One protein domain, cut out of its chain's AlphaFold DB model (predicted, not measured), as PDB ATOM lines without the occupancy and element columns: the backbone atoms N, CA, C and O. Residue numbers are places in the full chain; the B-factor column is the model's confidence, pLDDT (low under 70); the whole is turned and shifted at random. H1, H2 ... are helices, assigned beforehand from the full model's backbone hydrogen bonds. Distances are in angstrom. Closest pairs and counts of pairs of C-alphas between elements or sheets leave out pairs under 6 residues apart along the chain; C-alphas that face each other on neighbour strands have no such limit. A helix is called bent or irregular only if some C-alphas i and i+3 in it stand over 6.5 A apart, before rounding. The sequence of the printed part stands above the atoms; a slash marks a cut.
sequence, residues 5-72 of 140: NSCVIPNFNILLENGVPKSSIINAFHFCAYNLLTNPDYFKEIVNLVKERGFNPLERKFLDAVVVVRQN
ATOM      1  N   ASN A   5     -25.714  27.382  36.101       72.81
ATOM      2  CA  ASN A   5     -25.877  28.019  34.796       72.81
ATOM      3  C   ASN A   5     -26.243  26.999  33.710       72.81
ATOM      4  O   ASN A   5     -27.067  27.302  32.845       72.81
ATOM      5  N   SER A   6     -25.716  25.773  33.804       83.06
ATOM      6  CA  SER A   6     -26.056  24.675  32.889       83.06
ATOM      7  C   SER A   6     -27.480  24.127  33.053       83.06
ATOM      8  O   SER A   6     -27.950  23.419  32.171       83.06
ATOM      9  N   CYS A   7     -28.184  24.445  34.146       86.69
ATOM     10  CA  CYS A   7     -29.543  23.951  34.399       86.69
ATOM     11  C   CYS A   7     -30.616  25.030  34.241       86.69
ATOM     12  O   CYS A   7     -31.692  24.733  33.726       86.69
ATOM     13  N   VAL A   8     -30.345  26.278  34.647       89.62
ATOM     14  CA  VAL A   8     -31.349  27.358  34.601       89.62
ATOM     15  C   VAL A   8     -31.856  27.587  33.180       89.62
ATOM     16  O   VAL A   8     -33.060  27.509  32.947       89.62
ATOM     17  N   ILE A   9     -30.952  27.863  32.233       92.31
ATOM     18  CA  ILE A   9     -31.344  28.222  30.863       92.31
ATOM     19  C   ILE A   9     -32.027  27.040  30.157       92.31
ATOM     20  O   ILE A   9     -33.119  27.244  29.620       92.31
ATOM     21  N   PRO A  10     -31.483  25.806  30.183       95.00
ATOM     22  CA  PRO A  10     -32.155  24.680  29.539       95.00
ATOM     23  C   PRO A  10     -33.524  24.374  30.142       95.00
ATOM     24  O   PRO A  10     -34.484  24.214  29.395       95.00
ATOM     25  N   ASN A  11     -33.663  24.372  31.471       95.88
ATOM     26  CA  ASN A  11     -34.939  24.031  32.109       95.88
ATOM     27  C   ASN A  11     -35.984  25.133  31.917       95.88
ATOM     28  O   ASN A  11     -37.172  24.844  31.762       95.88
ATOM     29  N   PHE A  12     -35.551  26.394  31.848       95.25
ATOM     30  CA  PHE A  12     -36.405  27.499  31.428       95.25
ATOM     31  C   PHE A  12     -36.946  27.280  30.011       95.25
ATOM     32  O   PHE A  12     -38.154  27.383  29.794       95.25
ATOM     33  N   ASN A  13     -36.069  26.944  29.062       96.62
ATOM     34  CA  ASN A  13     -36.457  26.715  27.671       96.62
ATOM     35  C   ASN A  13     -37.360  25.486  27.527       96.62
ATOM     36  O   ASN A  13     -38.370  25.576  26.842       96.62
ATOM     37  N   ILE A  14     -37.085  24.394  28.247       97.69
ATOM     38  CA  ILE A  14     -37.941  23.197  28.261       97.69
ATOM     39  C   ILE A  14     -39.376  23.553  28.675       97.69
ATOM     40  O   ILE A  14     -40.327  23.099  28.036       97.69
ATOM     41  N   LEU A  15     -39.559  24.367  29.723       97.12
ATOM     42  CA  LEU A  15     -40.894  24.811  30.144       97.12
ATOM     43  C   LEU A  15     -41.544  25.724  29.098       97.12
ATOM     44  O   LEU A  15     -42.729  25.568  28.797       97.12
ATOM     45  N   LEU A  16     -40.774  26.655  28.529       97.50
ATOM     46  CA  LEU A  16     -41.261  27.605  27.531       97.50
ATOM     47  C   LEU A  16     -41.724  26.895  26.249       97.50
ATOM     48  O   LEU A  16     -42.840  27.128  25.788       97.50
ATOM     49  N   GLU A  17     -40.905  25.989  25.714       97.81
ATOM     50  CA  GLU A  17     -41.207  25.159  24.539       97.81
ATOM     51  C   GLU A  17     -42.420  24.252  24.774       97.81
ATOM     52  O   GLU A  17     -43.167  23.942  23.847       97.81
ATOM     53  N   ASN A  18     -42.667  23.864  26.028       97.50
ATOM     54  CA  ASN A  18     -43.842  23.082  26.393       97.50
ATOM     55  C   ASN A  18     -45.116  23.901  26.607       97.50
ATOM     56  O   ASN A  18     -46.168  23.295  26.836       97.50
ATOM     57  N   GLY A  19     -45.050  25.225  26.452       96.69
ATOM     58  CA  GLY A  19     -46.201  26.126  26.483       96.69
ATOM     59  C   GLY A  19     -46.451  26.785  27.837       96.69
ATOM     60  O   GLY A  19     -47.502  27.396  28.018       96.69
ATOM     61  N   VAL A  20     -45.522  26.682  28.793       97.62
ATOM     62  CA  VAL A  20     -45.668  27.363  30.086       97.62
ATOM     63  C   VAL A  20     -45.444  28.871  29.895       97.62
ATOM     64  O   VAL A  20     -44.434  29.272  29.309       97.62
ATOM     65  N   PRO A  21     -46.336  29.746  30.400       97.31
ATOM     66  CA  PRO A  21     -46.162  31.187  30.266       97.31
ATOM     67  C   PRO A  21     -44.857  31.673  30.903       97.31
ATOM     68  O   PRO A  21     -44.539  31.323  32.040       97.31
ATOM     69  N   LYS A  22     -44.127  32.551  30.205       96.44
ATOM     70  CA  LYS A  22     -42.827  33.079  30.657       96.44
ATOM     71  C   LYS A  22     -42.866  33.641  32.085       96.44
ATOM     72  O   LYS A  22     -41.960  33.386  32.872       96.44
ATOM     73  N   SER A  23     -43.919  34.384  32.430       95.25
ATOM     74  CA  SER A  23     -44.125  34.935  33.777       95.25
ATOM     75  C   SER A  23     -44.291  33.844  34.837       95.25
ATOM     76  O   SER A  23     -43.705  33.943  35.913       95.25
ATOM     77  N   SER A  24     -45.025  32.773  34.525       94.44
ATOM     78  CA  SER A  24     -45.172  31.604  35.395       94.44
ATOM     79  C   SER A  24     -43.836  30.897  35.620       94.44
ATOM     80  O   SER A  24     -43.537  30.531  36.754       94.44
ATOM     81  N   ILE A  25     -43.007  30.764  34.578       95.12
ATOM     82  CA  ILE A  25     -41.662  30.177  34.686       95.12
ATOM     83  C   ILE A  25     -40.782  31.027  35.611       95.12
ATOM     84  O   ILE A  25     -40.187  30.495  36.545       95.12
ATOM     85  N   ILE A  26     -40.739  32.349  35.402       93.44
ATOM     86  CA  ILE A  26     -39.965  33.277  36.247       93.44
ATOM     87  C   ILE A  26     -40.394  33.163  37.714       93.44
ATOM     88  O   ILE A  26     -39.547  33.004  38.593       93.44
ATOM     89  N   ASN A  27     -41.703  33.173  37.979       91.94
ATOM     90  CA  ASN A  27     -42.234  32.996  39.330       91.94
ATOM     91  C   ASN A  27     -41.824  31.643  39.928       91.94
ATOM     92  O   ASN A  27     -41.433  31.572  41.092       91.94
ATOM     93  N   ALA A  28     -41.859  30.567  39.143       90.56
ATOM     94  CA  ALA A  28     -41.479  29.241  39.613       90.56
ATOM     95  C   ALA A  28     -39.986  29.152  39.963       90.56
ATOM     96  O   ALA A  28     -39.641  28.576  40.993       90.56
ATOM     97  N   PHE A  29     -39.101  29.771  39.177       89.25
ATOM     98  CA  PHE A  29     -37.684  29.876  39.535       89.25
ATOM     99  C   PHE A  29     -37.456  30.756  40.765       89.25
ATOM    100  O   PHE A  29     -36.554  30.464  41.539       89.25
ATOM    101  N   HIS A  30     -38.279  31.780  40.997       88.81
ATOM    102  CA  HIS A  30     -38.158  32.615  42.193       88.81
ATOM    103  C   HIS A  30     -38.531  31.863  43.483       88.81
ATOM    104  O   HIS A  30     -37.799  31.932  44.466       88.81
ATOM    105  N   PHE A  31     -39.638  31.110  43.479       84.44
ATOM    106  CA  PHE A  31     -40.152  30.444  44.689       84.44
ATOM    107  C   PHE A  31     -39.687  28.993  44.866       84.44
ATOM    108  O   PHE A  31     -39.638  28.492  45.988       84.44
ATOM    109  N   CYS A  32     -39.353  28.303  43.776       80.00
ATOM    110  CA  CYS A  32     -39.092  26.864  43.754       80.00
ATOM    111  C   CYS A  32     -37.794  26.509  43.010       80.00
ATOM    112  O   CYS A  32     -37.685  25.390  42.502       80.00
ATOM    113  N   ALA A  33     -36.807  27.421  42.971       81.50
ATOM    114  CA  ALA A  33     -35.539  27.269  42.245       81.50
ATOM    115  C   ALA A  33     -34.951  25.856  42.366       81.50
ATOM    116  O   ALA A  33     -34.748  25.176  41.368       81.50
ATOM    117  N   TYR A  34     -34.766  25.369  43.595       84.12
ATOM    118  CA  TYR A  34     -34.156  24.065  43.873       84.12
ATOM    119  C   TYR A  34     -34.828  22.887  43.143       84.12
ATOM    120  O   TYR A  34     -34.160  21.950  42.696       84.12
ATOM    121  N   ASN A  35     -36.153  22.930  42.990       83.75
ATOM    122  CA  ASN A  35     -36.888  21.859  42.324       83.75
ATOM    123  C   ASN A  35     -36.702  21.898  40.802       83.75
ATOM    124  O   ASN A  35     -36.684  20.846  40.168       83.75
ATOM    125  N   LEU A  36     -36.513  23.090  40.236       86.50
ATOM    126  CA  LEU A  36     -36.313  23.302  38.802       86.50
ATOM    127  C   LEU A  36     -34.844  23.206  38.382       86.50
ATOM    128  O   LEU A  36     -34.559  23.106  37.197       86.50
ATOM    129  N   LEU A  37     -33.903  23.223  39.324       87.94
ATOM    130  CA  LEU A  37     -32.467  23.086  39.077       87.94
ATOM    131  C   LEU A  37     -32.053  21.612  39.078       87.94
ATOM    132  O   LEU A  37     -31.409  21.124  40.005       87.94
ATOM    133  N   THR A  38     -32.466  20.889  38.044       88.06
ATOM    134  CA  THR A  38     -32.105  19.483  37.835       88.06
ATOM    135  C   THR A  38     -31.466  19.288  36.464       88.06
ATOM    136  O   THR A  38     -31.477  20.198  35.634       88.06
ATOM    137  N   ASN A  39     -30.873  18.117  36.233       92.06
ATOM    138  CA  ASN A  39     -30.310  17.773  34.931       92.06
ATOM    139  C   ASN A  39     -31.377  17.967  33.821       92.06
ATOM    140  O   ASN A  39     -32.499  17.488  34.007       92.06
ATOM    141  N   PRO A  40     -31.062  18.648  32.699       94.38
ATOM    142  CA  PRO A  40     -32.064  18.985  31.686       94.38
ATOM    143  C   PRO A  40     -32.742  17.796  31.005       94.38
ATOM    144  O   PRO A  40     -33.936  17.872  30.722       94.38
ATOM    145  N   ASP A  41     -32.026  16.693  30.781       94.62
ATOM    146  CA  ASP A  41     -32.599  15.501  30.143       94.62
ATOM    147  C   ASP A  41     -33.658  14.876  31.053       94.62
ATOM    148  O   ASP A  41     -34.806  14.682  30.651       94.62
ATOM    149  N   TYR A  42     -33.315  14.693  32.330       93.00
ATOM    150  CA  TYR A  42     -34.261  14.207  33.333       93.00
ATOM    151  C   TYR A  42     -35.424  15.187  33.566       93.00
ATOM    152  O   TYR A  42     -36.577  14.785  33.725       93.00
ATOM    153  N   PHE A  43     -35.158  16.497  33.549       95.00
ATOM    154  CA  PHE A  43     -36.210  17.507  33.664       95.00
ATOM    155  C   PHE A  43     -37.207  17.425  32.504       95.00
ATOM    156  O   PHE A  43     -38.417  17.510  32.718       95.00
ATOM    157  N   LYS A  44     -36.706  17.227  31.281       96.81
ATOM    158  CA  LYS A  44     -37.527  17.069  30.080       96.81
ATOM    159  C   LYS A  44     -38.432  15.841  30.172       96.81
ATOM    160  O   LYS A  44     -39.609  15.949  29.835       96.81
ATOM    161  N   GLU A  45     -37.923  14.716  30.672       96.19
ATOM    162  CA  GLU A  45     -38.734  13.515  30.923       96.19
ATOM    163  C   GLU A  45     -39.892  13.800  31.887       96.19
ATOM    164  O   GLU A  45     -41.033  13.433  31.611       96.19
ATOM    165  N   ILE A  46     -39.626  14.520  32.982       95.44
ATOM    166  CA  ILE A  46     -40.656  14.900  33.958       95.44
ATOM    167  C   ILE A  46     -41.714  15.813  33.327       95.44
ATOM    168  O   ILE A  46     -42.913  15.584  33.502       95.44
ATOM    169  N   VAL A  47     -41.290  16.852  32.602       96.94
ATOM    170  CA  VAL A  47     -42.204  17.805  31.949       96.94
ATOM    171  C   VAL A  47     -43.090  17.094  30.925       96.94
ATOM    172  O   VAL A  47     -44.300  17.335  30.897       96.94
ATOM    173  N   ASN A  48     -42.517  16.181  30.137       96.75
ATOM    174  CA  ASN A  48     -43.266  15.374  29.177       96.75
ATOM    175  C   ASN A  48     -44.263  14.450  29.880       96.75
ATOM    176  O   ASN A  48     -45.438  14.470  29.525       96.75
ATOM    177  N   LEU A  49     -43.841  13.729  30.923       94.19
ATOM    178  CA  LEU A  49     -44.723  12.856  31.699       94.19
ATOM    179  C   LEU A  49     -45.927  13.627  32.256       94.19
ATOM    180  O   LEU A  49     -47.065  13.188  32.121       94.19
ATOM    181  N   VAL A  50     -45.698  14.791  32.868       95.50
ATOM    182  CA  VAL A  50     -46.780  15.620  33.425       95.50
ATOM    183  C   VAL A  50     -47.742  16.075  32.324       95.50
ATOM    184  O   VAL A  50     -48.960  16.013  32.501       95.50
ATOM    185  N   LYS A  51     -47.220  16.480  31.166       95.31
ATOM    186  CA  LYS A  51     -48.034  16.899  30.021       95.31
ATOM    187  C   LYS A  51     -48.853  15.747  29.433       95.31
ATOM    188  O   LYS A  51     -50.048  15.911  29.207       95.31
ATOM    189  N   GLU A  52     -48.246  14.576  29.249       94.94
ATOM    190  CA  GLU A  52     -48.906  13.354  28.763       94.94
ATOM    191  C   GLU A  52     -50.024  12.880  29.695       94.94
ATOM    192  O   GLU A  52     -51.032  12.345  29.237       94.94
ATOM    193  N   ARG A  53     -49.888  13.123  31.002       90.06
ATOM    194  CA  ARG A  53     -50.923  12.808  31.997       90.06
ATOM    195  C   ARG A  53     -52.112  13.770  31.974       90.06
ATOM    196  O   ARG A  53     -53.066  13.544  32.709       90.06
ATOM    197  N   GLY A  54     -52.097  14.798  31.124       92.50
ATOM    198  CA  GLY A  54     -53.242  15.681  30.893       92.50
ATOM    199  C   GLY A  54     -53.200  16.998  31.667       92.50
ATOM    200  O   GLY A  54     -54.204  17.711  31.715       92.50
ATOM    201  N   PHE A  55     -52.060  17.362  32.263       96.00
ATOM    202  CA  PHE A  55     -51.910  18.692  32.848       96.00
ATOM    203  C   PHE A  55     -51.781  19.761  31.758       96.00
ATOM    204  O   PHE A  55     -50.946  19.664  30.861       96.00
ATOM    205  N   ASN A  56     -52.568  20.830  31.886       95.75
ATOM    206  CA  ASN A  56     -52.508  21.995  31.010       95.75
ATOM    207  C   ASN A  56     -51.311  22.902  31.378       95.75
ATOM    208  O   ASN A  56     -51.333  23.477  32.468       95.75
ATOM    209  N   PRO A  57     -50.312  23.107  30.492       96.69
ATOM    210  CA  PRO A  57     -49.131  23.944  30.762       96.69
ATOM    211  C   PRO A  57     -49.432  25.409  31.104       96.69
ATOM    212  O   PRO A  57     -48.591  26.098  31.682       96.69
ATOM    213  N   LEU A  58     -50.630  25.894  30.765       96.12
ATOM    214  CA  LEU A  58     -51.078  27.251  31.082       96.12
ATOM    215  C   LEU A  58     -51.535  27.405  32.540       96.12
ATOM    216  O   LEU A  58     -51.632  28.526  33.043       96.12
ATOM    217  N   GLU A  59     -51.816  26.303  33.231       93.31
ATOM    218  CA  GLU A  59     -52.315  26.313  34.601       93.31
ATOM    219  C   GLU A  59     -51.182  26.149  35.614       93.31
ATOM    220  O   GLU A  59     -50.265  25.349  35.440       93.31
ATOM    221  N   ARG A  60     -51.290  26.843  36.754       89.31
ATOM    222  CA  ARG A  60     -50.297  26.763  37.839       89.31
ATOM    223  C   ARG A  60     -50.026  25.325  38.297       89.31
ATOM    224  O   ARG A  60     -48.876  24.977  38.556       89.31
ATOM    225  N   LYS A  61     -51.068  24.492  38.350       91.81
ATOM    226  CA  LYS A  61     -50.972  23.097  38.799       91.81
ATOM    227  C   LYS A  61     -50.040  22.241  37.930       91.81
ATOM    228  O   LYS A  61     -49.544  21.234  38.416       91.81
ATOM    229  N   PHE A  62     -49.751  22.649  36.689       95.56
ATOM    230  CA  PHE A  62     -48.739  21.996  35.855       95.56
ATOM    231  C   PHE A  62     -47.348  22.080  36.489       95.56
ATOM    232  O   PHE A  62     -46.666  21.071  36.636       95.56
ATOM    233  N   LEU A  63     -46.938  23.277  36.916       94.50
ATOM    234  CA  LEU A  63     -45.642  23.478  37.566       94.50
ATOM    235  C   LEU A  63     -45.591  22.793  38.934       94.50
ATOM    236  O   LEU A  63     -44.569  22.202  39.275       94.50
ATOM    237  N   ASP A  64     -46.697  22.809  39.683       91.88
ATOM    238  CA  ASP A  64     -46.792  22.062  40.940       91.88
ATOM    239  C   ASP A  64     -46.616  20.551  40.694       91.88
ATOM    240  O   ASP A  64     -45.859  19.899  41.409       91.88
ATOM    241  N   ALA A  65     -47.231  19.996  39.646       94.94
ATOM    242  CA  ALA A  65     -47.064  18.594  39.267       94.94
ATOM    243  C   ALA A  65     -45.629  18.257  38.846       94.94
ATOM    244  O   ALA A  65     -45.093  17.251  39.306       94.94
ATOM    245  N   VAL A  66     -44.973  19.111  38.050       95.19
ATOM    246  CA  VAL A  66     -43.548  18.953  37.696       95.19
ATOM    247  C   VAL A  66     -42.682  18.894  38.953       95.19
ATOM    248  O   VAL A  66     -41.838  18.006  39.083       95.19
ATOM    249  N   VAL A  67     -42.917  19.795  39.908       92.50
ATOM    250  CA  VAL A  67     -42.193  19.812  41.184       92.50
ATOM    251  C   VAL A  67     -42.442  18.531  41.980       92.50
ATOM    252  O   VAL A  67     -41.483  17.928  42.462       92.50
ATOM    253  N   VAL A  68     -43.694  18.081  42.090       92.75
ATOM    254  CA  VAL A  68     -44.035  16.869  42.847       92.75
ATOM    255  C   VAL A  68     -43.444  15.619  42.208       92.75
ATOM    256  O   VAL A  68     -42.857  14.803  42.914       92.75
ATOM    257  N   VAL A  69     -43.524  15.465  40.887       93.12
ATOM    258  CA  VAL A  69     -42.898  14.326  40.201       93.12
ATOM    259  C   VAL A  69     -41.386  14.344  40.425       93.12
ATOM    260  O   VAL A  69     -40.824  13.327  40.811       93.12
ATOM    261  N   ARG A  70     -40.735  15.507  40.297       91.56
ATOM    262  CA  ARG A  70     -39.287  15.666  40.528       91.56
ATOM    263  C   ARG A  70     -38.847  15.317  41.952       91.56
ATOM    264  O   ARG A  70     -37.704  14.913  42.163       91.56
ATOM    265  N   GLN A  71     -39.697  15.550  42.947       89.44
ATOM    266  CA  GLN A  71     -39.386  15.287  44.358       89.44
ATOM    267  C   GLN A  71     -39.458  13.805  44.726       89.44
ATOM    268  O   GLN A  71     -38.942  13.416  45.773       89.44
ATOM    269  N   ASN A  72     -40.076  12.982  43.885       88.56
ATOM    270  CA  ASN A  72     -40.382  11.600  44.204       88.56
ATOM    271  C   ASN A  72     -39.709  10.666  43.198       88.56
ATOM    272  O   ASN A  72     -39.912  10.774  41.991       88.56
TER     273      ASN A  72
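AT A GLANCE: This is residues 5 to 72 of the 140 residues of the protein "Mitochodrial transcription termination factor-related protein" of Corchorus olitorius (UniProt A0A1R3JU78). Two pairs of helices make a compact body: H1 and H3 run side by side the same way, and H2 and H4, also side by side and the same way, cross over them at steep tilts. The printed part has 68 residues with four named helices, H1 to H4 in order, and no named strand; the class is all helix. The radius of gyration of the C-alphas is 10.4 A, and the rounded outline spans 30 by 24 by 20 A.

HOW THE PARTS SIT: Start at H1, residues 5 to 17, which touches H2, residues 22 to 36, opposite ways at a steep tilt of 45 degrees; the closest C-alphas, of Leu 16 and Lys 22, are 6.5 A apart. H1 also touches H3, residues 40 to 52, the same way at a shallow tilt of 23 degrees, with the C-alphas of Asn 11 and Pro 40 closest at 5.8 A. Look next at H4, residues 60 to 71: it touches H2 the same way at a shallow tilt of 21 degrees, closest at the C-alphas of Asn 35 and Val 67, 5.8 A. H4 touches H3 opposite ways at a steep tilt of 52 degrees, closest at the C-alphas of Val 47 and Val 66, 6.0 A. The helix packing is part aligned, part crossed: of these four tilts, two are shallow. H2 and H3 are close but not clearly touching, and H1 and H4 are apart. In H3 and H4 every O i to N i+4 pair is within hydrogen-bond range, in H1 7 of 9 and in H2 9 of 11.

IN THESE COORDINATES: Find C-alpha 5 at (-25.877, 28.019, 34.796), where H1 begins its 18.7 A. H1 is only just irregular, with C-alphas 6 and 9 6.7 A apart; H2, 14.3 A long, is irregular, with C-alphas 31 and 34 8.8 A apart. H3 measures 18.0 A, and H4 runs 17.1 A to C-alpha 71 at (-39.386, 15.287, 44.358).

THE WHOLE: The C-alphas of Asn 5 and Gly 54, the two farthest apart, are 30.3 A apart. The printed part has no cut. The links H1 to H2 and H2 to H3 are tight, and H3 to H4 is short. Mean pLDDT of the printed part is 92.5, and no printed residue is under 70.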